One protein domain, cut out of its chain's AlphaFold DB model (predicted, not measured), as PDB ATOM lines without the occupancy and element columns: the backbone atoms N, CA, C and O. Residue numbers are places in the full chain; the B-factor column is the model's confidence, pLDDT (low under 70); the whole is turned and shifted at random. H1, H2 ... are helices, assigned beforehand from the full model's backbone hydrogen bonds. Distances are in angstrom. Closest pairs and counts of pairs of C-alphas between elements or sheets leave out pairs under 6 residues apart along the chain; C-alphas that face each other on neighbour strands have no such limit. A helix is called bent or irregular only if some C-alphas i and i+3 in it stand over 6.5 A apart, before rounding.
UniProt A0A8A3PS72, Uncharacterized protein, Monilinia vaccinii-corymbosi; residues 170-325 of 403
ATOM      1  N   GLU A 170     -31.079 -31.119  42.296       82.00
ATOM      2  CA  GLU A 170     -29.945 -31.818  41.683       82.00
ATOM      3  C   GLU A 170     -29.815 -31.501  40.195       82.00
ATOM      4  O   GLU A 170     -28.731 -31.155  39.756       82.00
ATOM      5  N   LEU A 171     -30.917 -31.482  39.440       79.00
ATOM      6  CA  LEU A 171     -30.891 -31.121  38.018       79.00
ATOM      7  C   LEU A 171     -30.411 -29.685  37.796       79.00
ATOM      8  O   LEU A 171     -29.570 -29.416  36.947       79.00
ATOM      9  N   VAL A 172     -30.936 -28.739  38.569       85.06
ATOM     10  CA  VAL A 172     -30.525 -27.329  38.470       85.06
ATOM     11  C   VAL A 172     -29.078 -27.150  38.895       85.06
ATOM     12  O   VAL A 172     -28.348 -26.360  38.301       85.06
ATOM     13  N   LYS A 173     -28.644 -27.912  39.896       84.06
ATOM     14  CA  LYS A 173     -27.246 -27.959  40.280       84.06
ATOM     15  C   LYS A 173     -26.402 -28.537  39.150       84.06
ATOM     16  O   LYS A 173     -25.428 -27.903  38.806       84.06
ATOM     17  N   GLU A 174     -26.757 -29.645  38.516       83.81
ATOM     18  CA  GLU A 174     -26.004 -30.176  37.368       83.81
ATOM     19  C   GLU A 174     -25.864 -29.149  36.235       83.81
ATOM     20  O   GLU A 174     -24.767 -28.976  35.699       83.81
ATOM     21  N   LEU A 175     -26.942 -28.413  35.946       86.62
ATOM     22  CA  LEU A 175     -26.966 -27.359  34.934       86.62
ATOM     23  C   LEU A 175     -26.021 -26.194  35.265       86.62
ATOM     24  O   LEU A 175     -25.271 -25.735  34.404       86.62
ATOM     25  N   TRP A 176     -26.062 -25.704  36.507       90.62
ATOM     26  CA  TRP A 176     -25.423 -24.442  36.894       90.62
ATOM     27  C   TRP A 176     -24.183 -24.584  37.766       90.62
ATOM     28  O   TRP A 176     -23.495 -23.592  38.011       90.62
ATOM     29  N   GLN A 177     -23.896 -25.782  38.270       82.62
ATOM     30  CA  GLN A 177     -22.754 -26.040  39.133       82.62
ATOM     31  C   GLN A 177     -21.505 -25.653  38.365       82.62
ATOM     32  O   GLN A 177     -21.258 -26.143  37.263       82.62
ATOM     33  N   ASP A 178     -20.731 -24.774  38.986       85.44
ATOM     34  CA  ASP A 178     -19.527 -24.150  38.457       85.44
ATOM     35  C   ASP A 178     -19.717 -23.005  37.446       85.44
ATOM     36  O   ASP A 178     -18.724 -22.398  37.056       85.44
ATOM     37  N   VAL A 179     -20.948 -22.691  37.032       86.81
ATOM     38  CA  VAL A 179     -21.238 -21.501  36.214       86.81
ATOM     39  C   VAL A 179     -21.304 -20.255  37.095       86.81
ATOM     40  O   VAL A 179     -20.838 -19.195  36.702       86.81
ATOM     41  N   TRP A 180     -21.854 -20.356  38.303       89.62
ATOM     42  CA  TRP A 180     -21.861 -19.249  39.258       89.62
ATOM     43  C   TRP A 180     -20.582 -19.238  40.109       89.62
ATOM     44  O   TRP A 180     -20.052 -20.282  40.485       89.62
ATOM     45  N   ARG A 181     -20.100 -18.044  40.458       88.88
ATOM     46  CA  ARG A 181     -18.874 -17.808  41.245       88.88
ATOM     47  C   ARG A 181     -19.151 -17.427  42.693       88.88
ATOM     48  O   ARG A 181     -18.283 -17.539  43.553       88.88
ATOM     49  N   ASN A 182     -20.349 -16.926  42.973       91.56
ATOM     50  CA  ASN A 182     -20.745 -16.467  44.298       91.56
ATOM     51  C   ASN A 182     -22.235 -16.730  44.557       91.56
ATOM     52  O   ASN A 182     -22.998 -17.051  43.648       91.56
ATOM     53  N   ARG A 183     -22.664 -16.537  45.812       92.38
ATOM     54  CA  ARG A 183     -24.056 -16.764  46.237       92.38
ATOM     55  C   ARG A 183     -25.086 -15.888  45.518       92.38
ATOM     56  O   ARG A 183     -26.254 -16.259  45.472       92.38
ATOM     57  N   SER A 184     -24.704 -14.713  45.019       93.50
ATOM     58  CA  SER A 184     -25.627 -13.854  44.267       93.50
ATOM     59  C   SER A 184     -25.876 -14.423  42.874       93.50
ATOM     60  O   SER A 184     -27.025 -14.520  42.453       93.50
ATOM     61  N   GLU A 185     -24.817 -14.845  42.184       93.25
ATOM     62  CA  GLU A 185     -24.917 -15.513  40.884       93.25
ATOM     63  C   GLU A 185     -25.670 -16.845  41.007       93.25
ATOM     64  O   GLU A 185     -26.564 -17.115  40.215       93.25
ATOM     65  N   GLU A 186     -25.411 -17.621  42.066       93.50
ATOM     66  CA  GLU A 186     -26.134 -18.865  42.360       93.50
ATOM     67  C   GLU A 186     -27.649 -18.633  42.480       93.50
ATOM     68  O   GLU A 186     -28.446 -19.391  41.927       93.50
ATOM     69  N   ARG A 187     -28.066 -17.566  43.177       93.31
ATOM     70  CA  ARG A 187     -29.489 -17.210  43.306       93.31
ATOM     71  C   ARG A 187     -30.124 -16.895  41.960       93.31
ATOM     72  O   ARG A 187     -31.263 -17.298  41.759       93.31
ATOM     73  N   ILE A 188     -29.411 -16.193  41.078       94.75
ATOM     74  CA  ILE A 188     -29.893 -15.879  39.728       94.75
ATOM     75  C   ILE A 188     -29.998 -17.156  38.897       94.75
ATOM     76  O   ILE A 188     -31.070 -17.436  38.374       94.75
ATOM     77  N   CYS A 189     -28.942 -17.969  38.835       92.69
ATOM     78  CA  CYS A 189     -28.950 -19.229  38.090       92.69
ATOM     79  C   CYS A 189     -30.084 -20.161  38.545       92.69
ATOM     80  O   CYS A 189     -30.809 -20.708  37.722       92.69
ATOM     81  N   ASN A 190     -30.326 -20.261  39.855       92.88
ATOM     82  CA  ASN A 190     -31.386 -21.101  40.420       92.88
ATOM     83  C   ASN A 190     -32.822 -20.630  40.108       92.88
ATOM     84  O   ASN A 190     -33.770 -21.322  40.485       92.88
ATOM     85  N   MET A 191     -33.013 -19.486  39.442       94.50
ATOM     86  CA  MET A 191     -34.319 -19.076  38.910       94.50
ATOM     87  C   MET A 191     -34.654 -19.762  37.582       94.50
ATOM     88  O   MET A 191     -35.831 -19.835  37.236       94.50
ATOM     89  N   PHE A 192     -33.651 -20.252  36.848       93.12
ATOM     90  CA  PHE A 192     -33.797 -20.774  35.492       93.12
ATOM     91  C   PHE A 192     -33.544 -22.281  35.474       93.12
ATOM     92  O   PHE A 192     -32.495 -22.755  35.910       93.12
ATOM     93  N   ASP A 193     -34.505 -23.050  34.966       91.50
ATOM     94  CA  ASP A 193     -34.300 -24.468  34.672       91.50
ATOM     95  C   ASP A 193     -33.838 -24.684  33.217       91.50
ATOM     96  O   ASP A 193     -33.515 -23.744  32.489       91.50
ATOM     97  N   HIS A 194     -33.779 -25.942  32.784       88.44
ATOM     98  CA  HIS A 194     -33.285 -26.289  31.452       88.44
ATOM     99  C   HIS A 194     -34.227 -25.811  30.341       88.44
ATOM    100  O   HIS A 194     -33.772 -25.373  29.286       88.44
ATOM    101  N   VAL A 195     -35.541 -25.871  30.591       88.06
ATOM    102  CA  VAL A 195     -36.572 -25.400  29.660       88.06
ATOM    103  C   VAL A 195     -36.461 -23.885  29.512       88.06
ATOM    104  O   VAL A 195     -36.504 -23.373  28.394       88.06
ATOM    105  N   ASP A 196     -36.296 -23.170  30.628       91.69
ATOM    106  CA  ASP A 196     -36.132 -21.718  30.636       91.69
ATOM    107  C   ASP A 196     -34.858 -21.309  29.873       91.69
ATOM    108  O   ASP A 196     -34.925 -20.452  28.992       91.69
ATOM    109  N   LEU A 197     -33.721 -21.971  30.139       87.62
ATOM    110  CA  LEU A 197     -32.458 -21.698  29.449       87.62
ATOM    111  C   LEU A 197     -32.553 -21.960  27.941       87.62
ATOM    112  O   LEU A 197     -32.107 -21.134  27.149       87.62
ATOM    113  N   TYR A 198     -33.157 -23.080  27.538       84.06
ATOM    114  CA  TYR A 198     -33.314 -23.437  26.128       84.06
ATOM    115  C   TYR A 198     -34.175 -22.423  25.365       84.06
ATOM    116  O   TYR A 198     -33.820 -21.990  24.270       84.06
ATOM    117  N   ARG A 199     -35.297 -21.999  25.959       86.31
ATOM    118  CA  ARG A 199     -36.195 -21.005  25.356       86.31
ATOM    119  C   ARG A 199     -35.534 -19.633  25.264       86.31
ATOM    120  O   ARG A 199     -35.637 -18.995  24.222       86.31
ATOM    121  N   LEU A 200     -34.815 -19.199  26.301       84.88
ATOM    122  CA  LEU A 200     -34.042 -17.953  26.254       84.88
ATOM    123  C   LEU A 200     -32.948 -18.001  25.186       84.88
ATOM    124  O   LEU A 200     -32.759 -17.019  24.467       84.88
ATOM    125  N   ALA A 201     -32.272 -19.143  25.040       77.62
ATOM    126  CA  ALA A 201     -31.288 -19.345  23.985       77.62
ATOM    127  C   ALA A 201     -31.917 -19.179  22.601       77.62
ATOM    128  O   ALA A 201     -31.387 -18.445  21.773       77.62
ATOM    129  N   PHE A 202     -33.075 -19.810  22.383       76.69
ATOM    130  CA  PHE A 202     -33.821 -19.706  21.133       76.69
ATOM    131  C   PHE A 202     -34.180 -18.251  20.811       76.69
ATOM    132  O   PHE A 202     -33.762 -17.749  19.773       76.69
ATOM    133  N   ILE A 203     -34.865 -17.553  21.727       79.12
ATOM    134  CA  ILE A 203     -35.305 -16.158  21.532       79.12
ATOM    135  C   ILE A 203     -34.115 -15.250  21.192       79.12
ATOM    136  O   ILE A 203     -34.205 -14.403  20.308       79.12
ATOM    137  N   THR A 204     -32.987 -15.447  21.878       74.69
ATOM    138  CA  THR A 204     -31.785 -14.628  21.686       74.69
ATOM    139  C   THR A 204     -31.111 -14.910  20.340       74.69
ATOM    140  O   THR A 204     -30.758 -13.975  19.628       74.69
ATOM    141  N   VAL A 205     -30.966 -16.186  19.952       66.69
ATOM    142  CA  VAL A 205     -30.338 -16.580  18.673       66.69
ATOM    143  C   VAL A 205     -31.169 -16.148  17.471       66.69
ATOM    144  O   VAL A 205     -30.595 -15.746  16.455       66.69
ATOM    145  N   THR A 206     -32.499 -16.203  17.578       63.25
ATOM    146  CA  THR A 206     -33.405 -15.757  16.514       63.25
ATOM    147  C   THR A 206     -33.105 -14.316  16.094       63.25
ATOM    148  O   THR A 206     -33.147 -14.025  14.909       63.25
ATOM    149  N   HIS A 207     -32.672 -13.442  17.005       58.94
ATOM    150  CA  HIS A 207     -32.413 -12.022  16.737       58.94
ATOM    151  C   HIS A 207     -31.001 -11.715  16.152       58.94
ATOM    152  O   HIS A 207     -30.581 -10.560  16.170       58.94
ATOM    153  N   LYS A 208     -30.210 -12.713  15.700       51.94
ATOM    154  CA  LYS A 208     -28.815 -12.624  15.154       51.94
ATOM    155  C   LYS A 208     -27.813 -11.738  15.923       51.94
ATOM    156  O   LYS A 208     -26.662 -11.632  15.509       51.94
ATOM    157  N   LYS A 209     -28.167 -11.169  17.071       45.00
ATOM    158  CA  LYS A 209     -27.229 -10.520  17.973       45.00
ATOM    159  C   LYS A 209     -26.504 -11.628  18.724       45.00
ATOM    160  O   LYS A 209     -27.110 -12.417  19.448       45.00
ATOM    161  N   THR A 210     -25.197 -11.710  18.508       40.00
ATOM    162  CA  THR A 210     -24.281 -12.318  19.472       40.00
ATOM    163  C   THR A 210     -24.589 -11.734  20.848       40.00
ATOM    164  O   THR A 210     -24.967 -10.565  20.952       40.00
ATOM    165  N   VAL A 211     -24.451 -12.528  21.914       40.62
ATOM    166  CA  VAL A 211     -24.422 -11.987  23.281       40.62
ATOM    167  C   VAL A 211     -23.128 -11.180  23.414       40.62
ATOM    168  O   VAL A 211     -22.145 -11.629  23.995       40.62
ATOM    169  N   GLU A 212     -23.081 -10.010  22.789       42.62
ATOM    170  CA  GLU A 212     -22.168  -8.959  23.189       42.62
ATOM    171  C   GLU A 212     -22.587  -8.531  24.596       42.62
ATOM    172  O   GLU A 212     -23.754  -8.667  24.987       42.62
ATOM    173  N   GLU A 213     -21.620  -8.075  25.391       39.72
ATOM    174  CA  GLU A 213     -21.899  -7.403  26.657       39.72
ATOM    175  C   GLU A 213     -23.118  -6.478  26.466       39.72
ATOM    176  O   GLU A 213     -23.207  -5.846  25.414       39.72
ATOM    177  N   PRO A 214     -24.094  -6.429  27.392       41.69
ATOM    178  CA  PRO A 214     -25.358  -5.714  27.202       41.69
ATOM    179  C   PRO A 214     -25.192  -4.178  27.204       41.69
ATOM    180  O   PRO A 214     -25.848  -3.469  27.960       41.69
ATOM    181  N   SER A 215     -24.306  -3.656  26.360       38.31
ATOM    182  CA  SER A 215     -24.390  -2.349  25.723       38.31
ATOM    183  C   SER A 215     -25.441  -2.342  24.603       38.31
ATOM    184  O   SER A 215     -25.929  -1.275  24.242       38.31
ATOM    185  N   CYS A 216     -25.848  -3.519  24.097       40.94
ATOM    186  CA  CYS A 216     -26.969  -3.688  23.170       40.94
ATOM    187  C   CYS A 216     -28.305  -3.336  23.852       40.94
ATOM    188  O   CYS A 216     -28.944  -4.192  24.454       40.94
ATOM    189  N   GLU A 217     -28.669  -2.055  23.767       52.56
ATOM    190  CA  GLU A 217     -29.963  -1.408  24.016       52.56
ATOM    191  C   GLU A 217     -30.950  -2.159  24.924       52.56
ATOM    192  O   GLU A 217     -31.527  -3.182  24.556       52.56
ATOM    193  N   ILE A 218     -31.267  -1.548  26.069       50.50
ATOM    194  CA  ILE A 218     -32.345  -1.932  27.003       50.50
ATOM    195  C   ILE A 218     -33.643  -2.349  26.272       50.50
ATOM    196  O   ILE A 218     -34.366  -3.229  26.744       50.50
ATOM    197  N   VAL A 219     -33.906  -1.767  25.096       51.94
ATOM    198  CA  VAL A 219     -35.023  -2.080  24.195       51.94
ATOM    199  C   VAL A 219     -35.000  -3.534  23.691       51.94
ATOM    200  O   VAL A 219     -36.034  -4.199  23.721       51.94
ATOM    201  N   THR A 220     -33.840  -4.079  23.303       73.50
ATOM    202  CA  THR A 220     -33.713  -5.477  22.838       73.50
ATOM    203  C   THR A 220     -33.954  -6.458  23.992       73.50
ATOM    204  O   THR A 220     -34.704  -7.422  23.847       73.50
ATOM    205  N   LEU A 221     -33.379  -6.199  25.173       77.81
ATOM    206  CA  LEU A 221     -33.550  -7.085  26.330       77.81
ATOM    207  C   LEU A 221     -34.986  -7.067  26.875       77.81
ATOM    208  O   LEU A 221     -35.502  -8.108  27.280       77.81
ATOM    209  N   SER A 222     -35.644  -5.906  26.845       82.50
ATOM    210  CA  SER A 222     -37.051  -5.775  27.244       82.50
ATOM    211  C   SER A 222     -37.965  -6.614  26.350       82.50
ATOM    212  O   SER A 222     -38.799  -7.351  26.871       82.50
ATOM    213  N   LYS A 223     -37.738  -6.605  25.029       81.88
ATOM    214  CA  LYS A 223     -38.471  -7.446  24.069       81.88
ATOM    215  C   LYS A 223     -38.217  -8.944  24.276       81.88
ATOM    216  O   LYS A 223     -39.159  -9.730  24.247       81.88
ATOM    217  N   ILE A 224     -36.973  -9.355  24.560       84.69
ATOM    218  CA  ILE A 224     -36.651 -10.759  24.893       84.69
ATOM    219  C   ILE A 224     -37.444 -11.219  26.123       84.69
ATOM    220  O   ILE A 224     -38.038 -12.298  26.117       84.69
ATOM    221  N   VAL A 225     -37.464 -10.404  27.180       89.81
ATOM    222  CA  VAL A 225     -38.177 -10.705  28.431       89.81
ATOM    223  C   VAL A 225     -39.688 -10.730  28.209       89.81
ATOM    224  O   VAL A 225     -40.371 -11.610  28.732       89.81
ATOM    225  N   GLU A 226     -40.214  -9.803  27.409       89.88
ATOM    226  CA  GLU A 226     -41.621  -9.766  27.020       89.88
ATOM    227  C   GLU A 226     -42.039 -11.047  26.292       89.88
ATOM    228  O   GLU A 226     -42.995 -11.697  26.717       89.88
ATOM    229  N   ILE A 227     -41.288 -11.461  25.268       87.56
ATOM    230  CA  ILE A 227     -41.543 -12.702  24.527       87.56
ATOM    231  C   ILE A 227     -41.463 -13.905  25.456       87.56
ATOM    232  O   ILE A 227     -42.350 -14.756  25.453       87.56
ATOM    233  N   PHE A 228     -40.424 -13.971  26.289       91.12
ATOM    234  CA  PHE A 228     -40.229 -15.085  27.209       91.12
ATOM    235  C   PHE A 228     -41.389 -15.231  28.204       91.12
ATOM    236  O   PHE A 228     -41.846 -16.346  28.466       91.12
ATOM    237  N   ASN A 229     -41.908 -14.114  28.719       93.69
ATOM    238  CA  ASN A 229     -43.042 -14.105  29.638       93.69
ATOM    239  C   ASN A 229     -44.373 -14.408  28.940       93.69
ATOM    240  O   ASN A 229     -45.137 -15.226  29.455       93.69
ATOM    241  N   ARG A 230     -44.649 -13.790  27.782       90.88
ATOM    242  CA  ARG A 230     -45.889 -14.001  27.012       90.88
ATOM    243  C   ARG A 230     -45.999 -15.434  26.492       90.88
ATOM    244  O   ARG A 230     -47.051 -16.051  26.632       90.88
ATOM    245  N   ALA A 231     -44.899 -15.997  25.989       87.56
ATOM    246  CA  ALA A 231     -44.858 -17.378  25.514       87.56
ATOM    247  C   ALA A 231     -45.037 -18.401  26.652       87.56
ATOM    248  O   ALA A 231     -45.391 -19.555  26.405       87.56
ATOM    249  N   GLY A 232     -44.755 -18.009  27.900       88.00
ATOM    250  CA  GLY A 232     -44.982 -18.822  29.090       88.00
ATOM    251  C   GLY A 232     -44.204 -20.143  29.108       88.00
ATOM    252  O   GLY A 232     -43.154 -20.295  28.477       88.00
ATOM    253  N   ARG A 233     -44.713 -21.115  29.876       86.44
ATOM    254  CA  ARG A 233     -44.176 -22.486  29.897       86.44
ATOM    255  C   ARG A 233     -44.776 -23.305  28.753       86.44
ATOM    256  O   ARG A 233     -45.989 -23.245  28.556       86.44
ATOM    257  N   PRO A 234     -43.970 -24.121  28.050       84.56
ATOM    258  CA  PRO A 234     -44.503 -24.990  27.015       84.56
ATOM    259  C   PRO A 234     -45.445 -26.046  27.628       84.56
ATOM    260  O   PRO A 234     -45.174 -26.552  28.727       84.56
ATOM    261  N   PRO A 235     -46.537 -26.416  26.931       81.25
ATOM    262  CA  PRO A 235     -47.404 -27.519  27.330       81.25
ATOM    263  C   PRO A 235     -46.610 -28.792  27.651       81.25
ATOM    264  O   PRO A 235     -45.680 -29.154  26.935       81.25
ATOM    265  N   GLY A 236     -46.967 -29.447  28.756       79.62
ATOM    266  CA  GLY A 236     -46.266 -30.622  29.276       79.62
ATOM    267  C   GLY A 236     -45.059 -30.337  30.168       79.62
ATOM    268  O   GLY A 236     -44.609 -31.248  30.854       79.62
ATOM    269  N   PHE A 237     -44.585 -29.090  30.265       84.94
ATOM    270  CA  PHE A 237     -43.499 -28.666  31.168       84.94
ATOM    271  C   PHE A 237     -44.005 -27.744  32.291       84.94
ATOM    272  O   PHE A 237     -43.371 -26.746  32.649       84.94
ATOM    273  N   GLY A 238     -45.179 -28.065  32.843       83.19
ATOM    274  CA  GLY A 238     -45.867 -27.225  33.831       83.19
ATOM    275  C   GLY A 238     -45.197 -27.167  35.207       83.19
ATOM    276  O   GLY A 238     -45.516 -26.290  36.005       83.19
ATOM    277  N   ARG A 239     -44.266 -28.080  35.503       87.38
ATOM    278  CA  ARG A 239     -43.528 -28.084  36.770       87.38
ATOM    279  C   ARG A 239     -42.361 -27.099  36.704       87.38
ATOM    280  O   ARG A 239     -41.658 -27.037  35.695       87.38
ATOM    281  N   THR A 240     -42.161 -26.342  37.780       89.06
ATOM    282  CA  THR A 240     -41.160 -25.271  37.872       89.06
ATOM    283  C   THR A 240     -40.392 -25.327  39.187       89.06
ATOM    284  O   THR A 240     -40.807 -25.965  40.159       89.06
ATOM    285  N   LEU A 241     -39.255 -24.635  39.228       88.12
ATOM    286  CA  LEU A 241     -38.506 -24.436  40.461       88.12
ATOM    287  C   LEU A 241     -39.268 -23.545  41.429       88.12
ATOM    288  O   LEU A 241     -39.882 -22.559  41.035       88.12
ATOM    289  N   ARG A 242     -39.107 -23.812  42.728       88.38
ATOM    290  CA  ARG A 242     -39.623 -22.925  43.782       88.38
ATOM    291  C   ARG A 242     -39.039 -21.509  43.701       88.38
ATOM    292  O   ARG A 242     -39.688 -20.564  44.126       88.38
ATOM    293  N   ALA A 243     -37.806 -21.382  43.210       88.19
ATOM    294  CA  ALA A 243     -37.120 -20.102  43.054       88.19
ATOM    295  C   ALA A 243     -37.444 -19.397  41.724       88.19
ATOM    296  O   ALA A 243     -37.060 -18.243  41.553       88.19
ATOM    297  N   ARG A 244     -38.143 -20.064  40.794       92.31
ATOM    298  CA  ARG A 244     -38.548 -19.463  39.522       92.31
ATOM    299  C   ARG A 244     -39.661 -18.442  39.786       92.31
ATOM    300  O   ARG A 244     -40.682 -18.821  40.366       92.31
ATOM    301  N   PRO A 245     -39.513 -17.180  39.360       92.19
ATOM    302  CA  PRO A 245     -40.592 -16.212  39.473       92.19
ATOM    303  C   PRO A 245     -41.755 -16.571  38.532       92.19
ATOM    304  O   PRO A 245     -41.585 -17.273  37.530       92.19
ATOM    305  N   GLN A 246     -42.952 -16.068  38.847       89.19
ATOM    306  CA  GLN A 246     -44.115 -16.216  37.964       89.19
ATOM    307  C   GLN A 246     -43.898 -15.470  36.636       89.19
ATOM    308  O   GLN A 246     -44.259 -15.975  35.574       89.19
ATOM    309  N   THR A 247     -43.250 -14.307  36.715       93.31
ATOM    310  CA  THR A 247     -42.891 -13.437  35.592       93.31
ATOM    311  C   THR A 247     -41.452 -12.978  35.791       93.31
ATOM    312  O   THR A 247     -41.077 -12.565  36.888       93.31
ATOM    313  N   PHE A 248     -40.624 -13.076  34.757       94.19
ATOM    314  CA  PHE A 248     -39.245 -12.606  34.813       94.19
ATOM    315  C   PHE A 248     -39.169 -11.107  34.546       94.19
ATOM    316  O   PHE A 248     -39.793 -10.603  33.618       94.19
ATOM    317  N   GLU A 249     -38.364 -10.404  35.332       94.19
ATOM    318  CA  GLU A 249     -38.020  -9.010  35.091       94.19
ATOM    319  C   GLU A 249     -36.775  -8.911  34.204       94.19
ATOM    320  O   GLU A 249     -35.946  -9.828  34.158       94.19
ATOM    321  N   VAL A 250     -36.608  -7.757  33.551       87.94
ATOM    322  CA  VAL A 250     -35.421  -7.439  32.740       87.94
ATOM    323  C   VAL A 250     -34.136  -7.623  33.546       87.94
ATOM    324  O   VAL A 250     -33.146  -8.138  33.029       87.94
ATOM    325  N   GLU A 251     -34.155  -7.279  34.834       89.56
ATOM    326  CA  GLU A 251     -33.002  -7.439  35.714       89.56
ATOM    327  C   GLU A 251     -32.593  -8.909  35.905       89.56
ATOM    328  O   GLU A 251     -31.398  -9.214  35.895       89.56
ATOM    329  N   HIS A 252     -33.551  -9.836  36.028       93.69
ATOM    330  CA  HIS A 252     -33.249 -11.264  36.175       93.69
ATOM    331  C   HIS A 252     -32.494 -11.797  34.954       93.69
ATOM    332  O   HIS A 252     -31.450 -12.438  35.097       93.69
ATOM    333  N   VAL A 253     -32.993 -11.488  33.752       88.75
ATOM    334  CA  VAL A 253     -32.390 -11.942  32.491       88.75
ATOM    335  C   VAL A 253     -31.066 -11.218  32.229       88.75
ATOM    336  O   VAL A 253     -30.086 -11.861  31.859       88.75
ATOM    337  N   SER A 254     -30.976  -9.915  32.525       84.69
ATOM    338  CA  SER A 254     -29.726  -9.147  32.432       84.69
ATOM    339  C   SER A 254     -28.620  -9.755  33.292       84.69
ATOM    340  O   SER A 254     -27.492  -9.942  32.832       84.69
ATOM    341  N   ARG A 255     -28.930 -10.098  34.549       87.19
ATOM    342  CA  ARG A 255     -27.965 -10.713  35.467       87.19
ATOM    343  C   ARG A 255     -27.549 -12.104  34.996       87.19
ATOM    344  O   ARG A 255     -26.361 -12.406  35.056       87.19
ATOM    345  N   LEU A 256     -28.481 -12.917  34.491       88.69
ATOM    346  CA  LEU A 256     -28.150 -14.218  33.902       88.69
ATOM    347  C   LEU A 256     -27.186 -14.057  32.720       88.69
ATOM    348  O   LEU A 256     -26.158 -14.726  32.666       88.69
ATOM    349  N   PHE A 257     -27.469 -13.131  31.805       84.19
ATOM    350  CA  PHE A 257     -26.619 -12.891  30.638       84.19
ATOM    351  C   PHE A 257     -25.233 -12.381  31.036       84.19
ATOM    352  O   PHE A 257     -24.245 -12.832  30.470       84.19
ATOM    353  N   LYS A 258     -25.122 -11.536  32.066       81.94
ATOM    354  CA  LYS A 258     -23.820 -11.114  32.616       81.94
ATOM    355  C   LYS A 258     -23.001 -12.284  33.169       81.94
ATOM    356  O   LYS A 258     -21.791 -12.315  32.970       81.94
ATOM    357  N   ILE A 259     -23.640 -13.254  33.831       84.00
ATOM    358  CA  ILE A 259     -22.965 -14.472  34.318       84.00
ATOM    359  C   ILE A 259     -22.423 -15.283  33.135       84.00
ATOM    360  O   ILE A 259     -21.266 -15.705  33.149       84.00
ATOM    361  N   LEU A 260     -23.247 -15.457  32.099       80.00
ATOM    362  CA  LEU A 260     -22.916 -16.224  30.896       80.00
ATOM    363  C   LEU A 260     -21.889 -15.524  29.990       80.00
ATOM    364  O   LEU A 260     -21.114 -16.195  29.317       80.00
ATOM    365  N   ALA A 261     -21.848 -14.191  29.989       73.38
ATOM    366  CA  ALA A 261     -20.908 -13.387  29.206       73.38
ATOM    367  C   ALA A 261     -19.574 -13.124  29.932       73.38
ATOM    368  O   ALA A 261     -18.631 -12.605  29.335       73.38
ATOM    369  N   SER A 262     -19.471 -13.469  31.221       75.69
ATOM    370  CA  SER A 262     -18.289 -13.186  32.038       75.69
ATOM    371  C   SER A 262     -17.046 -13.897  31.496       75.69
ATOM    372  O   SER A 262     -16.899 -15.112  31.650       75.69
ATOM    373  N   LYS A 263     -16.095 -13.132  30.944       73.31
ATOM    374  CA  LYS A 263     -14.841 -13.677  30.393       73.31
ATOM    375  C   LYS A 263     -13.988 -14.402  31.438       73.31
ATOM    376  O   LYS A 263     -13.388 -15.424  31.125       73.31
ATOM    377  N   ASP A 264     -14.055 -13.952  32.688       77.56
ATOM    378  CA  ASP A 264     -13.329 -14.539  33.822       77.56
ATOM    379  C   ASP A 264     -13.911 -15.874  34.312       77.56
ATOM    380  O   ASP A 264     -13.418 -16.457  35.277       77.56
ATOM    381  N   ASN A 265     -15.003 -16.345  33.703       76.69
ATOM    382  CA  ASN A 265     -15.614 -17.621  34.030       76.69
ATOM    383  C   ASN A 265     -15.298 -18.654  32.932       76.69
ATOM    384  O   ASN A 265     -15.957 -18.649  31.888       76.69
ATOM    385  N   PRO A 266     -14.332 -19.566  33.155       74.69
ATOM    386  CA  PRO A 266     -13.953 -20.575  32.165       74.69
ATOM    387  C   PRO A 266     -15.021 -21.656  31.957       74.69
ATOM    388  O   PRO A 266     -14.868 -22.487  31.073       74.69
ATOM    389  N   LYS A 267     -16.082 -21.677  32.772       78.94
ATOM    390  CA  LYS A 267     -17.175 -22.655  32.692       78.94
ATOM    391  C   LYS A 267     -18.501 -22.023  32.269       78.94
ATOM    392  O   LYS A 267     -19.554 -22.641  32.420       78.94
ATOM    393  N   ARG A 268     -18.466 -20.788  31.754       74.25
ATOM    394  CA  ARG A 268     -19.656 -20.028  31.331       74.25
ATOM    395  C   ARG A 268     -20.497 -20.740  30.266       74.25
ATOM    396  O   ARG A 268     -21.695 -20.503  30.164       74.25
ATOM    397  N   ASP A 269     -19.881 -21.631  29.502       70.88
ATOM    398  CA  ASP A 269     -20.480 -22.409  28.422       70.88
ATOM    399  C   ASP A 269     -21.062 -23.761  28.865       70.88
ATOM    400  O   ASP A 269     -21.866 -24.350  28.141       70.88
ATOM    401  N   LYS A 270     -20.704 -24.251  30.059       80.06
ATOM    402  CA  LYS A 270     -21.078 -25.584  30.556       80.06
ATOM    403  C   LYS A 270     -22.586 -25.829  30.495       80.06
ATOM    404  O   LYS A 270     -23.009 -26.897  30.058       80.06
ATOM    405  N   ALA A 271     -23.388 -24.839  30.892       77.38
ATOM    406  CA  ALA A 271     -24.845 -24.951  30.889       77.38
ATOM    407  C   ALA A 271     -25.407 -25.168  29.470       77.38
ATOM    408  O   ALA A 271     -26.277 -26.016  29.270       77.38
ATOM    409  N   PHE A 272     -24.863 -24.476  28.462       71.75
ATOM    410  CA  PHE A 272     -25.263 -24.669  27.065       71.75
ATOM    411  C   PHE A 272     -24.747 -25.975  26.494       71.75
ATOM    412  O   PHE A 272     -25.504 -26.667  25.820       71.75
ATOM    413  N   SER A 273     -23.507 -26.350  26.799       68.69
ATOM    414  CA  SER A 273     -22.944 -27.641  26.404       68.69
ATOM    415  C   SER A 273     -23.784 -28.803  26.943       68.69
ATOM    416  O   SER A 273     -24.074 -29.742  26.204       68.69
ATOM    417  N   TYR A 274     -24.269 -28.706  28.183       69.19
ATOM    418  CA  TYR A 274     -25.165 -29.695  28.785       69.19
ATOM    419  C   TYR A 274     -26.538 -29.723  28.101       69.19
ATOM    420  O   TYR A 274     -27.013 -30.784  27.679       69.19
ATOM    421  N   VAL A 275     -27.162 -28.553  27.923       69.06
ATOM    422  CA  VAL A 275     -28.476 -28.453  27.277       69.06
ATOM    423  C   VAL A 275     -28.427 -28.930  25.818       69.06
ATOM    424  O   VAL A 275     -29.319 -29.658  25.383       69.06
ATOM    425  N   LYS A 276     -27.357 -28.594  25.086       65.25
ATOM    426  CA  LYS A 276     -27.113 -28.984  23.689       65.25
ATOM    427  C   LYS A 276     -26.769 -30.456  23.529       65.25
ATOM    428  O   LYS A 276     -27.266 -31.089  22.604       65.25
ATOM    429  N   GLY A 277     -25.856 -30.960  24.353       60.19
ATOM    430  CA  GLY A 277     -25.234 -32.267  24.159       60.19
ATOM    431  C   GLY A 277     -26.058 -33.420  24.716       60.19
ATOM    432  O   GLY A 277     -26.066 -34.492  24.124       60.19
ATOM    433  N   ALA A 278     -26.775 -33.204  25.821       60.97
ATOM    434  CA  ALA A 278     -27.424 -34.289  26.559       60.97
ATOM    435  C   ALA A 278     -28.926 -34.061  26.772       60.97
ATOM    436  O   ALA A 278     -29.732 -34.974  26.576       60.97
ATOM    437  N   TRP A 279     -29.321 -32.843  27.151       65.31
ATOM    438  CA  TRP A 279     -30.669 -32.612  27.675       65.31
ATOM    439  C   TRP A 279     -31.745 -32.478  26.588       65.31
ATOM    440  O   TRP A 279     -32.815 -33.071  26.689       65.31
ATOM    441  N   VAL A 280     -31.467 -31.765  25.493       61.25
ATOM    442  CA  VAL A 280     -32.445 -31.624  24.396       61.25
ATOM    443  C   VAL A 280     -32.648 -32.928  23.602       61.25
ATOM    444  O   VAL A 280     -33.631 -33.094  22.882       61.25
ATOM    445  N   TRP A 281     -31.725 -33.881  23.751       58.78
ATOM    446  CA  TRP A 281     -31.785 -35.194  23.105       58.78
ATOM    447  C   TRP A 281     -32.400 -36.275  24.004       58.78
ATOM    448  O   TRP A 281     -32.649 -37.394  23.544       58.78
ATOM    449  N   THR A 282     -32.720 -35.962  25.267       61.84
ATOM    450  CA  THR A 282     -33.362 -36.911  26.190       61.84
ATOM    451  C   THR A 282     -34.760 -37.292  25.677       61.84
ATOM    452  O   THR A 282     -35.465 -36.463  25.100       61.84
ATOM    453  N   LEU A 283     -35.137 -38.575  25.773       56.25
ATOM    454  CA  LEU A 283     -36.358 -39.130  25.159       56.25
ATOM    455  C   LEU A 283     -37.631 -38.373  25.587       56.25
ATOM    456  O   LEU A 283     -37.843 -38.134  26.769       56.25
ATOM    457  N   ASP A 284     -38.461 -38.027  24.594       61.19
ATOM    458  CA  ASP A 284     -39.747 -37.303  24.655       61.19
ATOM    459  C   ASP A 284     -39.714 -35.754  24.748       61.19
ATOM    460  O   ASP A 284     -40.758 -35.125  24.554       61.19
ATOM    461  N   TRP A 285     -38.552 -35.104  24.920       71.25
ATOM    462  CA  TRP A 285     -38.422 -33.631  25.018       71.25
ATOM    463  C   TRP A 285     -37.888 -32.975  23.737       71.25
ATOM    464  O   TRP A 285     -36.787 -32.431  23.715       71.25
ATOM    465  N   SER A 286     -38.641 -33.046  22.640       69.50
ATOM    466  CA  SER A 286     -38.173 -32.475  21.373       69.50
ATOM    467  C   SER A 286     -37.944 -30.951  21.451       69.50
ATOM    468  O   SER A 286     -38.711 -30.236  22.111       69.50
ATOM    469  N   PRO A 287     -36.948 -30.422  20.714       71.00
ATOM    470  CA  PRO A 287     -36.767 -28.990  20.456       71.00
ATOM    471  C   PRO A 287     -38.067 -28.242  20.151       71.00
ATOM    472  O   PRO A 287     -38.333 -27.186  20.719       71.00
ATOM    473  N   ARG A 288     -38.921 -28.831  19.303       72.25
ATOM    474  CA  ARG A 288     -40.201 -28.252  18.873       72.25
ATOM    475  C   ARG A 288     -41.189 -28.108  20.027       72.25
ATOM    476  O   ARG A 288     -41.834 -27.070  20.152       72.25
ATOM    477  N   ARG A 289     -41.279 -29.112  20.908       76.12
ATOM    478  CA  ARG A 289     -42.110 -29.040  22.121       76.12
ATOM    479  C   ARG A 289     -41.584 -27.996  23.102       76.12
ATOM    480  O   ARG A 289     -42.381 -27.265  23.684       76.12
ATOM    481  N   LEU A 290     -40.264 -27.886  23.254       79.19
ATOM    482  CA  LEU A 290     -39.634 -26.939  24.180       79.19
ATOM    483  C   LEU A 290     -39.859 -25.477  23.792       79.19
ATOM    484  O   LEU A 290     -40.028 -24.639  24.676       79.19
ATOM    485  N   ILE A 291     -39.907 -25.159  22.500       79.00
ATOM    486  CA  ILE A 291     -40.121 -23.783  22.025       79.00
ATOM    487  C   ILE A 291     -41.580 -23.463  21.701       79.00
ATOM    488  O   ILE A 291     -41.853 -22.375  21.214       79.00
ATOM    489  N   ARG A 292     -42.534 -24.372  21.932       81.19
ATOM    490  CA  ARG A 292     -43.948 -24.115  21.617       81.19
ATOM    491  C   ARG A 292     -44.423 -22.789  22.231       81.19
ATOM    492  O   ARG A 292     -44.152 -22.536  23.412       81.19
ATOM    493  N   GLY A 293     -45.096 -21.965  21.428       78.88
ATOM    494  CA  GLY A 293     -45.561 -20.628  21.798       78.88
ATOM    495  C   GLY A 293     -44.510 -19.526  21.635       78.88
ATOM    496  O   GLY A 293     -44.871 -18.355  21.652       78.88
ATOM    497  N   VAL A 294     -43.217 -19.856  21.502       84.12
ATOM    498  CA  VAL A 294     -42.156 -18.850  21.332       84.12
ATOM    499  C   VAL A 294     -42.179 -18.245  19.927       84.12
ATOM    500  O   VAL A 294     -42.272 -17.026  19.859       84.12
ATOM    501  N   PRO A 295     -42.127 -19.019  18.825       77.94
ATOM    502  CA  PRO A 295     -42.229 -18.491  17.462       77.94
ATOM    503  C   PRO A 295     -43.449 -17.608  17.204       77.94
ATOM    504  O   PRO A 295     -43.327 -16.559  16.579       77.94
ATOM    505  N   GLU A 296     -44.610 -18.008  17.717       80.75
ATOM    506  CA  GLU A 296     -45.856 -17.257  17.585       80.75
ATOM    507  C   GLU A 296     -45.747 -15.910  18.309       80.75
ATOM    508  O   GLU A 296     -45.995 -14.861  17.723       80.75
ATOM    509  N   THR A 297     -45.253 -15.925  19.551       82.88
ATOM    510  CA  THR A 297     -45.039 -14.699  20.338       82.88
ATOM    511  C   THR A 297     -43.961 -13.804  19.722       82.88
ATOM    512  O   THR A 297     -44.056 -12.583  19.777       82.88
ATOM    513  N   VAL A 298     -42.920 -14.399  19.140       77.00
ATOM    514  CA  VAL A 298     -41.866 -13.702  18.396       77.00
ATOM    515  C   VAL A 298     -42.473 -12.917  17.234       77.00
ATOM    516  O   VAL A 298     -42.202 -11.725  17.115       77.00
ATOM    517  N   LYS A 299     -43.327 -13.556  16.424       73.62
ATOM    518  CA  LYS A 299     -44.047 -12.897  15.327       73.62
ATOM    519  C   LYS A 299     -44.914 -11.752  15.857       73.62
ATOM    520  O   LYS A 299     -44.813 -10.645  15.356       73.62
ATOM    521  N   GLU A 300     -45.703 -11.988  16.905       79.12
ATOM    522  CA  GLU A 300     -46.604 -10.976  17.480       79.12
ATOM    523  C   GLU A 300     -45.879  -9.761  18.081       79.12
ATOM    524  O   GLU A 300     -46.348  -8.634  17.955       79.12
ATOM    525  N   VAL A 301     -44.760  -9.973  18.781       77.75
ATOM    526  CA  VAL A 301     -44.028  -8.895  19.468       77.75
ATOM    527  C   VAL A 301     -43.136  -8.110  18.503       77.75
ATOM    528  O   VAL A 301     -42.836  -6.944  18.766       77.75
ATOM    529  N   TRP A 302     -42.709  -8.720  17.395       70.38
ATOM    530  CA  TRP A 302     -41.803  -8.090  16.433       70.38
ATOM    531  C   TRP A 302     -42.443  -7.723  15.091       70.38
ATOM    532  O   TRP A 302     -41.727  -7.150  14.284       70.38
ATOM    533  N   ASP A 303     -43.729  -7.993  14.854       64.38
ATOM    534  CA  ASP A 303     -44.418  -7.963  13.544       64.38
ATOM    535  C   ASP A 303     -43.931  -6.869  12.562       64.38
ATOM    536  O   ASP A 303     -43.462  -7.181  11.464       64.38
ATOM    537  N   ASP A 304     -43.905  -5.599  12.983       56.38
ATOM    538  CA  ASP A 304     -43.495  -4.468  12.130       56.38
ATOM    539  C   ASP A 304     -41.972  -4.366  11.892       56.38
ATOM    540  O   ASP A 304     -41.519  -3.933  10.832       56.38
ATOM    541  N   GLU A 305     -41.154  -4.774  12.862       61.28
ATOM    542  CA  GLU A 305     -39.690  -4.797  12.744       61.28
ATOM    543  C   GLU A 305     -39.194  -6.089  12.103       61.28
ATOM    544  O   GLU A 305     -38.095  -6.136  11.569       61.28
ATOM    545  N   TYR A 306     -39.986  -7.151  12.139       57.72
ATOM    546  CA  TYR A 306     -39.544  -8.491  11.820       57.72
ATOM    547  C   TYR A 306     -39.174  -8.634  10.337       57.72
ATOM    548  O   TYR A 306     -38.117  -9.174  10.012       57.72
ATOM    549  N   LYS A 307     -39.992  -8.084   9.427       57.31
ATOM    550  CA  LYS A 307     -39.684  -8.060   7.984       57.31
ATOM    551  C   LYS A 307     -38.401  -7.285   7.693       57.31
ATOM    552  O   LYS A 307     -37.553  -7.786   6.963       57.31
ATOM    553  N   PHE A 308     -38.222  -6.133   8.337       60.38
ATOM    554  CA  PHE A 308     -36.976  -5.365   8.286       60.38
ATOM    555  C   PHE A 308     -35.797  -6.182   8.848       60.38
ATOM    556  O   PHE A 308     -34.735  -6.279   8.244       60.38
ATOM    557  N   LEU A 309     -35.972  -6.857   9.980       57.06
ATOM    558  CA  LEU A 309     -34.922  -7.659  10.594       57.06
ATOM    559  C   LEU A 309     -34.550  -8.887   9.744       57.06
ATOM    560  O   LEU A 309     -33.390  -9.284   9.747       57.06
ATOM    561  N   VAL A 310     -35.474  -9.478   8.984       55.12
ATOM    562  CA  VAL A 310     -35.156 -10.544   8.018       55.12
ATOM    563  C   VAL A 310     -34.482  -9.982   6.766       55.12
ATOM    564  O   VAL A 310     -33.430 -10.485   6.379       55.12
ATOM    565  N   GLU A 311     -35.041  -8.929   6.163       55.62
ATOM    566  CA  GLU A 311     -34.551  -8.315   4.917       55.62
ATOM    567  C   GLU A 311     -33.112  -7.802   5.048       55.62
ATOM    568  O   GLU A 311     -32.282  -8.018   4.169       55.62
ATOM    569  N   TYR A 312     -32.783  -7.202   6.192       52.59
ATOM    570  CA  TYR A 312     -31.437  -6.709   6.487       52.59
ATOM    571  C   TYR A 312     -30.547  -7.769   7.155       52.59
ATOM    572  O   TYR A 312     -29.426  -7.484   7.583       52.59
ATOM    573  N   GLY A 313     -31.034  -9.010   7.248       50.34
ATOM    574  CA  GLY A 313     -30.281 -10.140   7.762       50.34
ATOM    575  C   GLY A 313     -29.882  -9.974   9.223       50.34
ATOM    576  O   GLY A 313     -28.783 -10.384   9.570       50.34
ATOM    577  N   TYR A 314     -30.726  -9.388  10.069       49.16
ATOM    578  CA  TYR A 314     -30.634  -9.359  11.534       49.16
ATOM    579  C   TYR A 314     -31.336 -10.548  12.210       49.16
ATOM    580  O   TYR A 314     -31.303 -10.654  13.429       49.16
ATOM    581  N   ILE A 315     -31.942 -11.464  11.456       50.59
ATOM    582  CA  ILE A 315     -32.517 -12.718  11.968       50.59
ATOM    583  C   ILE A 315     -31.821 -13.903  11.301       50.59
ATOM    584  O   ILE A 315     -31.464 -13.838  10.125       50.59
ATOM    585  N   ARG A 316     -31.562 -14.977  12.064       53.88
ATOM    586  CA  ARG A 316     -30.956 -16.207  11.522       53.88
ATOM    587  C   ARG A 316     -32.026 -17.146  10.971       53.88
ATOM    588  O   ARG A 316     -32.981 -17.497  11.658       53.88
ATOM    589  N   ASP A 317     -31.786 -17.615   9.757       44.47
ATOM    590  CA  ASP A 317     -32.521 -18.648   9.021       44.47
ATOM    591  C   ASP A 317     -32.090 -20.083   9.390       44.47
ATOM    592  O   ASP A 317     -32.692 -21.063   8.953       44.47
ATOM    593  N   GLN A 318     -31.055 -20.237  10.219       48.28
ATOM    594  CA  GLN A 318     -30.552 -21.537  10.662       48.28
ATOM    595  C   GLN A 318     -30.702 -21.699  12.174       48.28
ATOM    596  O   GLN A 318     -30.230 -20.872  12.961       48.28
ATOM    597  N   PHE A 319     -31.321 -22.810  12.590       49.75
ATOM    598  CA  PHE A 319     -31.329 -23.232  13.988       49.75
ATOM    599  C   PHE A 319     -29.925 -23.700  14.384       49.75
ATOM    600  O   PHE A 319     -29.568 -24.869  14.260       49.75
ATOM    601  N   LEU A 320     -29.117 -22.767  14.876       52.25
ATOM    602  CA  LEU A 320     -27.809 -23.050  15.442       52.25
ATOM    603  C   LEU A 320     -27.814 -22.561  16.880       52.25
ATOM    604  O   LEU A 320     -27.463 -21.424  17.159       52.25
ATOM    605  N   MET A 321     -28.146 -23.438  17.826       49.22
ATOM    606  CA  MET A 321     -27.889 -23.149  19.245       49.22
ATOM    607  C   MET A 321     -26.384 -22.896  19.503       49.22
ATOM    608  O   MET A 321     -26.011 -22.267  20.485       49.22
ATOM    609  N   GLU A 322     -25.528 -23.319  18.561       43.28
ATOM    610  CA  GLU A 322     -24.109 -22.962  18.431       43.28
ATOM    611  C   GLU A 322     -23.859 -21.456  18.305       43.28
ATOM    612  O   GLU A 322     -22.836 -20.974  18.773       43.28
ATOM    613  N   ALA A 323     -24.806 -20.703  17.741       41.75
ATOM    614  CA  ALA A 323     -24.743 -19.251  17.606       41.75
ATOM    615  C   ALA A 323     -24.898 -18.502  18.933       41.75
ATOM    616  O   ALA A 323     -24.495 -17.344  19.025       41.75
ATOM    617  N   PHE A 324     -25.494 -19.143  19.945       41.31
ATOM    618  CA  PHE A 324     -25.590 -18.575  21.291       41.31
ATOM    619  C   PHE A 324     -24.209 -18.530  21.964       41.31
ATOM    620  O   PHE A 324     -23.963 -17.736  22.869       41.31
ATOM    621  N   MET A 325     -23.288 -19.384  21.516       40.41
ATOM    622  CA  MET A 325     -21.963 -19.505  22.091       40.41
ATOM    623  C   MET A 325     -20.969 -18.665  21.296       40.41
ATOM    624  O   MET A 325     -20.584 -19.005  20.180       40.41
TER     625      MET A 325
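This is residues 170 to 325 of the 403 residues of an uncharacterized protein of Monilinia vaccinii-corymbosi (UniProt A0A8A3PS72). A rounded cluster of short helices crossing at steep angles has H3 in its middle, with H4, H6, H7, the arm H8a and H9 round it. H5 crosses H2 and meets H4 near its own first residues, 250 to 254, making a corner there; H1 and H2 lie at one end of the longest axis, and H8b, the second arm of the bent helix H8, lies at the other. The printed part has 156 residues with nine named helices, H1 to H9 in order along the chain, and no named strand; the class is all helix. It is compact, with a radius of gyration of the C-alphas of 15.0 A and spans of 42 by 36 by 28 A.

By its hydrogen bonds H8, residues 294 to 311, was assigned as one helix, but it is bent: C-alphas 301 and 304 are 8.6 A apart. Its arms are H8a, residues 294 to 301, 10.3 A long, and H8b, residues 304 to 311, 12.1 A; H8b is irregular, with C-alphas 304 and 307 6.7 A apart. H3 is residues 194 to 206, 18.3 A, and C-alpha 194 is at (-33.285, -26.289, 31.452). H4 is residues 218 to 231, 19.9 A, and H5 residues 250 to 261, 16.1 A. H6 is residues 270 to 279, 12.2 A; it is neither bent nor irregular, but only just: C-alphas 276 and 279 are 6.5 A apart. H1 is residues 170 to 176, with C-alpha 170 at (-29.945, -31.818, 41.683), and H2 is residues 183 to 189. H7 is residues 287 to 290; H9, residues 321 to 324, ends with C-alpha 324 at (-25.590, -18.575, 21.291).

H8a and H8b stand at a steep tilt of 62 degrees. H8a touches H4, closest at the C-alphas of Val 294 and Ala 231, 5.2 A, at a steep tilt of 55 degrees, opposite ways. H3, the hub, touches H4 with residues 199 to 204 alone, closest at the C-alphas of Ile 203 and Ile 224, 6.5 A. H3 touches H9 with residues 201 to 205 alone, closest at the C-alphas of Val 205 and Phe 324, 5.8 A. H3 only just touches H6, H7 and H8a, with 3 pairs of C-alphas within 8 A each; the closest are His 194 and Val 275, 6.7 A, Val 195 and Leu 290, 6.5 A, and Ile 203 and Val 294, 7.4 A. H5 touches H4 with residues 250 to 254 alone, about perpendicular at 73 degrees, the closest C-alphas being those of Val 250 and Ser 222, 6.0 A. H5 touches H2, about perpendicular at 78 degrees, the closest C-alphas being those of Leu 256 and Ile 188, 6.3 A. H1 touches H6, closest at the C-alphas of Leu 175 and Ala 271, 5.2 A. H3 and H5 are apart. In H1, H2, H3, H4, H5 and H8a every O i to N i+4 pair is within hydrogen-bond range, in H6 5 of 6 and in H8b 3 of 4; H7 and H9 are too short for such a pair.

The two C-alphas farthest apart, those of Glu 170 and Glu 311, are 43.9 A apart. The printed part has no cut. The links H3 to H4 and H4 to H5 are long, with 11 and 18 residues. The mean pLDDT of the printed part is 74.3; residues 205 to 219, 273 to 284, 286 and 303 to 325 are under 70.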